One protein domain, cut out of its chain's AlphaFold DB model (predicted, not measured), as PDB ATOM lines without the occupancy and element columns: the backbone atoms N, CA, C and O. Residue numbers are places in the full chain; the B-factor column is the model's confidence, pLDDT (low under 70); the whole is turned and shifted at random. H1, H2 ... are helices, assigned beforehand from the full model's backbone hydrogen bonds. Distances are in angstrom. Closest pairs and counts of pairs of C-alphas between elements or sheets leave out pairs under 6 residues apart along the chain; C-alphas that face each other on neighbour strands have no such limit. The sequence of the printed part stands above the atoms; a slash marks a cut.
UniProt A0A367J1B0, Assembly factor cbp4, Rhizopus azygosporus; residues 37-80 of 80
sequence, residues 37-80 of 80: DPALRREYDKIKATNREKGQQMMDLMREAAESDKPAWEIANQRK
ATOM      1  N   ASP A  37      29.137  14.605 -36.952       64.94
ATOM      2  CA  ASP A  37      28.761  14.281 -38.323       64.94
ATOM      3  C   ASP A  37      28.946  15.509 -39.251       64.94
ATOM      4  O   ASP A  37      28.681  16.646 -38.827       64.94
ATOM      5  N   PRO A  38      29.417  15.344 -40.504       67.38
ATOM      6  CA  PRO A  38      29.613  16.445 -41.453       67.38
ATOM      7  C   PRO A  38      28.387  17.354 -41.646       67.38
ATOM      8  O   PRO A  38      28.568  18.535 -41.962       67.38
ATOM      9  N   ALA A  39      27.165  16.860 -41.427       66.94
ATOM     10  CA  ALA A  39      25.962  17.696 -41.440       66.94
ATOM     11  C   ALA A  39      25.949  18.733 -40.299       66.94
ATOM     12  O   ALA A  39      25.703  19.919 -40.536       66.94
ATOM     13  N   LEU A  40      26.308  18.317 -39.083       68.00
ATOM     14  CA  LEU A  40      26.279  19.161 -37.885       68.00
ATOM     15  C   LEU A  40      27.390  20.224 -37.895       68.00
ATOM     16  O   LEU A  40      27.219  21.316 -37.356       68.00
ATOM     17  N   ARG A  41      28.516  19.949 -38.568       71.75
ATOM     18  CA  ARG A  41      29.580  20.950 -38.781       71.75
ATOM     19  C   ARG A  41      29.100  22.130 -39.617       71.75
ATOM     20  O   ARG A  41      29.353  23.275 -39.259       71.75
ATOM     21  N   ARG A  42      28.369  21.854 -40.703       76.50
ATOM     22  CA  ARG A  42      27.813  22.902 -41.574       76.50
ATOM     23  C   ARG A  42      26.803  23.766 -40.831       76.50
ATOM     24  O   ARG A  42      26.740  24.966 -41.070       76.50
ATOM     25  N   GLU A  43      26.015  23.166 -39.945       77.06
ATOM     26  CA  GLU A  43      25.065  23.896 -39.108       77.06
ATOM     27  C   GLU A  43      25.777  24.759 -38.060       77.06
ATOM     28  O   GLU A  43      25.474  25.946 -37.949       77.06
ATOM     29  N   TYR A  44      26.790  24.218 -37.373       76.69
ATOM     30  CA  TYR A  44      27.627  24.986 -36.447       76.69
ATOM     31  C   TYR A  44      28.296  26.183 -37.134       76.69
ATOM     32  O   TYR A  44      28.250  27.293 -36.606       76.69
ATOM     33  N   ASP A  45      28.875  25.989 -38.322       79.62
ATOM     34  CA  ASP A  45      29.530  27.067 -39.068       79.62
ATOM     35  C   ASP A  45      28.530  28.146 -39.506       79.62
ATOM     36  O   ASP A  45      28.816  29.338 -39.363       79.62
ATOM     37  N   LYS A  46      27.330  27.747 -39.954       82.88
ATOM     38  CA  LYS A  46      26.234  28.680 -40.265       82.88
ATOM     39  C   LYS A  46      25.815  29.483 -39.034       82.88
ATOM     40  O   LYS A  46      25.791  30.708 -39.092       82.88
ATOM     41  N   ILE A  47      25.546  28.814 -37.913       82.88
ATOM     42  CA  ILE A  47      25.135  29.470 -36.663       82.88
ATOM     43  C   ILE A  47      26.235  30.411 -36.166       82.88
ATOM     44  O   ILE A  47      25.957  31.535 -35.751       82.88
ATOM     45  N   LYS A  48      27.498  29.989 -36.238       83.00
ATOM     46  CA  LYS A  48      28.647  30.802 -35.839       83.00
ATOM     47  C   LYS A  48      28.787  32.056 -36.699       83.00
ATOM     48  O   LYS A  48      29.060  33.121 -36.146       83.00
ATOM     49  N   ALA A  49      28.596  31.947 -38.013       86.19
ATOM     50  CA  ALA A  49      28.592  33.094 -38.917       86.19
ATOM     51  C   ALA A  49      27.444  34.059 -38.579       86.19
ATOM     52  O   ALA A  49      27.698  35.227 -38.289       86.19
ATOM     53  N   THR A  50      26.214  33.552 -38.462       85.75
ATOM     54  CA  THR A  50      25.042  34.361 -38.094       85.75
ATOM     55  C   THR A  50      25.204  35.046 -36.734       85.75
ATOM     56  O   THR A  50      24.817  36.199 -36.564       85.75
ATOM     57  N   ASN A  51      25.792  34.372 -35.745       85.44
ATOM     58  CA  ASN A  51      26.022  34.962 -34.426       85.44
ATOM     59  C   ASN A  51      27.087  36.062 -34.458       85.44
ATOM     60  O   ASN A  51      26.950  37.054 -33.743       85.44
ATOM     61  N   ARG A  52      28.125  35.923 -35.292       86.19
ATOM     62  CA  ARG A  52      29.114  36.991 -35.506       86.19
ATOM     63  C   ARG A  52      28.477  38.218 -36.147       86.19
ATOM     64  O   ARG A  52      28.716  39.320 -35.667       86.19
ATOM     65  N   GLU A  53      27.644  38.023 -37.163       86.50
ATOM     66  CA  GLU A  53      26.915  39.107 -37.834       86.50
ATOM     67  C   GLU A  53      25.969  39.833 -36.868       86.50
ATOM     68  O   GLU A  53      26.005  41.057 -36.771       86.50
ATOM     69  N   LYS A  54      25.181  39.091 -36.077       84.31
ATOM     70  CA  LYS A  54      24.316  39.670 -35.032       84.31
ATOM     71  C   LYS A  54      25.114  40.435 -33.977       84.31
ATOM     72  O   LYS A  54      24.687  41.499 -33.540       84.31
ATOM     73  N   GLY A  55      26.262  39.896 -33.566       84.19
ATOM     74  CA  GLY A  55      27.161  40.556 -32.624       84.19
ATOM     75  C   GLY A  55      27.703  41.872 -33.176       84.19
ATOM     76  O   GLY A  55      27.672  42.875 -32.476       84.19
ATOM     77  N   GLN A  56      28.131  41.892 -34.440       87.06
ATOM     78  CA  GLN A  56      28.588  43.111 -35.113       87.06
ATOM     79  C   GLN A  56      27.477  44.158 -35.200       87.06
ATOM     80  O   GLN A  56      27.684  45.285 -34.771       87.06
ATOM     81  N   GLN A  57      26.272  43.771 -35.625       85.50
ATOM     82  CA  GLN A  57      25.122  44.682 -35.678       85.50
ATOM     83  C   GLN A  57      24.770  45.259 -34.301       85.50
ATOM     84  O   GLN A  57      24.443  46.437 -34.187       85.50
ATOM     85  N   MET A  58      24.858  44.445 -33.244       83.69
ATOM     86  CA  MET A  58      24.654  44.915 -31.875       83.69
ATOM     87  C   MET A  58      25.739  45.913 -31.453       83.69
ATOM     88  O   MET A  58      25.423  46.937 -30.856       83.69
ATOM     89  N   MET A  59      27.004  45.645 -31.781       85.38
ATOM     90  CA  MET A  59      28.107  46.566 -31.496       85.38
ATOM     91  C   MET A  59      27.958  47.888 -32.255       85.38
ATOM     92  O   MET A  59      28.217  48.943 -31.681       85.38
ATOM     93  N   ASP A  60      27.496  47.844 -33.503       86.31
ATOM     94  CA  ASP A  60      27.226  49.038 -34.305       86.31
ATOM     95  C   ASP A  60      26.080  49.864 -33.706       86.31
ATOM     96  O   ASP A  60      26.203  51.081 -33.583       86.31
ATOM     97  N   LEU A  61      25.003  49.210 -33.251       82.88
ATOM     98  CA  LEU A  61      23.907  49.864 -32.525       82.88
ATOM     99  C   LEU A  61      24.384  50.493 -31.213       82.88
ATOM    100  O   LEU A  61      23.992  51.609 -30.887       82.88
ATOM    101  N   MET A  62      25.233  49.795 -30.455       81.31
ATOM    102  CA  MET A  62      25.809  50.329 -29.218       81.31
ATOM    103  C   MET A  62      26.718  51.527 -29.486       81.31
ATOM    104  O   MET A  62      26.724  52.465 -28.696       81.31
ATOM    105  N   ARG A  63      27.466  51.516 -30.592       82.81
ATOM    106  CA  ARG A  63      28.319  52.636 -30.997       82.81
ATOM    107  C   ARG A  63      27.494  53.849 -31.418       82.81
ATOM    108  O   ARG A  63      27.766  54.945 -30.948       82.81
ATOM    109  N   GLU A  64      26.447  53.639 -32.210       80.00
ATOM    110  CA  GLU A  64      25.496  54.691 -32.592       80.00
ATOM    111  C   GLU A  64      24.759  55.264 -31.369       80.00
ATOM    112  O   GLU A  64      24.572  56.471 -31.265       80.00
ATOM    113  N   ALA A  65      24.408  54.415 -30.400       81.31
ATOM    114  CA  ALA A  65      23.822  54.831 -29.127       81.31
ATOM    115  C   ALA A  65      24.809  55.520 -28.179       81.31
ATOM    116  O   ALA A  65      24.381  56.249 -27.299       81.31
ATOM    117  N   ALA A  66      26.112  55.274 -28.314       79.62
ATOM    118  CA  ALA A  66      27.133  55.984 -27.549       79.62
ATOM    119  C   ALA A  66      27.431  57.367 -28.148       79.62
ATOM    120  O   ALA A  66      27.786  58.291 -27.421       79.62
ATOM    121  N   GLU A  67      27.303  57.503 -29.469       81.75
ATOM    122  CA  GLU A  67      27.466  58.769 -30.194       81.75
ATOM    123  C   GLU A  67      26.189  59.637 -30.154       81.75
ATOM    124  O   GLU A  67      26.256  60.849 -30.358       81.75
ATOM    125  N   SER A  68      25.034  59.034 -29.860       73.44
ATOM    126  CA  SER A  68      23.724  59.683 -29.754       73.44
ATOM    127  C   SER A  68      23.284  59.820 -28.294       73.44
ATOM    128  O   SER A  68      23.463  58.914 -27.496       73.44
ATOM    129  N   ASP A  69      22.597  60.908 -27.949       76.12
ATOM    130  CA  ASP A  69      22.014  61.123 -26.609       76.12
ATOM    131  C   ASP A  69      20.771  60.238 -26.340       76.12
ATOM    132  O   ASP A  69      20.065  60.391 -25.341       76.12
ATOM    133  N   LYS A  70      20.450  59.331 -27.275       74.56
ATOM    134  CA  LYS A  70      19.271  58.463 -27.241       74.56
ATOM    135  C   LYS A  70      19.653  57.031 -26.870       74.56
ATOM    136  O   LYS A  70      20.638  56.498 -27.380       74.56
ATOM    137  N   PRO A  71      18.841  56.355 -26.046       76.19
ATOM    138  CA  PRO A  71      19.138  55.003 -25.606       76.19
ATOM    139  C   PRO A  71      19.077  53.977 -26.752       76.19
ATOM    140  O   PRO A  71      18.256  54.071 -27.667       76.19
ATOM    141  N   ALA A  72      19.901  52.929 -26.660       71.12
ATOM    142  CA  ALA A  72      20.090  51.932 -27.721       71.12
ATOM    143  C   ALA A  72      18.800  51.217 -28.181       71.12
ATOM    144  O   ALA A  72      18.694  50.827 -29.343       71.12
ATOM    145  N   TRP A  73      17.797  51.058 -27.306       74.38
ATOM    146  CA  TRP A  73      16.519  50.431 -27.672       74.38
ATOM    147  C   TRP A  73      15.641  51.317 -28.569       74.38
ATOM    148  O   TRP A  73      14.859  50.783 -29.352       74.38
ATOM    149  N   GLU A  74      15.768  52.648 -28.498       75.56
ATOM    150  CA  GLU A  74      15.058  53.563 -29.403       75.56
ATOM    151  C   GLU A  74      15.674  53.542 -30.802       75.56
ATOM    152  O   GLU A  74      14.947  53.526 -31.795       75.56
ATOM    153  N   ILE A  75      17.003  53.472 -30.880       74.38
ATOM    154  CA  ILE A  75      17.754  53.388 -32.141       74.38
ATOM    155  C   ILE A  75      17.484  52.042 -32.828       74.38
ATOM    156  O   ILE A  75      17.193  51.993 -34.024       74.38
ATOM    157  N   ALA A  76      17.465  50.946 -32.062       70.94
ATOM    158  CA  ALA A  76      17.111  49.623 -32.575       70.94
ATOM    159  C   ALA A  76      15.669  49.550 -33.121       70.94
ATOM    160  O   ALA A  76      15.415  48.809 -34.069       70.94
ATOM    161  N   ASN A  77      14.728  50.316 -32.555       74.25
ATOM    162  CA  ASN A  77      13.338  50.349 -33.021       74.25
ATOM    163  C   ASN A  77      13.149  51.203 -34.291       74.25
ATOM    164  O   ASN A  77      12.197  50.980 -35.028       74.25
ATOM    165  N   GLN A  78      14.056  52.148 -34.566       67.25
ATOM    166  CA  GLN A  78      14.040  52.982 -35.779       67.25
ATOM    167  C   GLN A  78      14.653  52.290 -37.009       67.25
ATOM    168  O   GLN A  78      14.373  52.704 -38.130       67.25
ATOM    169  N   ARG A  79      15.476  51.248 -36.819       64.62
ATOM    170  CA  ARG A  79      16.088  50.455 -37.905       64.62
ATOM    171  C   ARG A  79      15.243  49.256 -38.386       64.62
ATOM    172  O   ARG A  79      15.702  48.536 -39.272       64.62
ATOM    173  N   LYS A  80      14.076  48.999 -37.784       55.62
ATOM    174  CA  LYS A  80      13.139  47.930 -38.186       55.62
ATOM    175  C   LYS A  80      12.305  48.336 -39.394       55.62
ATOM    176  O   LYS A  80      12.033  47.428 -40.208       55.62
TER     177      LYS A  80
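What this domain is: This is residues 37 to 80 of the 80 residues of the protein "Assembly factor cbp4" of Rhizopus azygosporus (UniProt A0A367J1B0). One long helix, H1, makes the length of the model, and a short second helix, H2, folds back beside its far end and stands crosswise to it. Residues 37 to 56, of which 38 to 56 belong to H1, stick out and stand free. The printed part has 44 residues with two named helices, H1 then H2, and no named strand; the class is all helix. It is extended, with a radius of gyration of the C-alphas of 14.9 A and spans of 49 by 17 by 10 A, only just a rod.

Where its parts are: H1 runs from Pro 38, C-alpha at (29.613, 16.445, -41.453), to Glu 67, 43.8 A from first to last C-alpha. H2 holds residues 72 to 78, 10.1 A long, and its last C-alpha is at (14.040, 52.982, -35.779).

How they stand to each other: H1 touches H2 with residues 61 to 65 alone. The closest C-alphas of the two, those of Ala 65 and Ala 72, are 4.9 A apart. Their lines are about perpendicular, at 80 degrees. Each O i to N i+4 pair of H2 is within hydrogen-bond range, and 25 of 26 in H1.

The domain as a whole: The C-alphas farthest apart, those of Asp 37 and Asp 69, are 48.8 A apart. The printed part has no cut, and the link from H1 to H2 is tight, with 4 residues. Mean pLDDT of the printed part is 77.8; residues 37 to 40 and 78 to 80 are under 70.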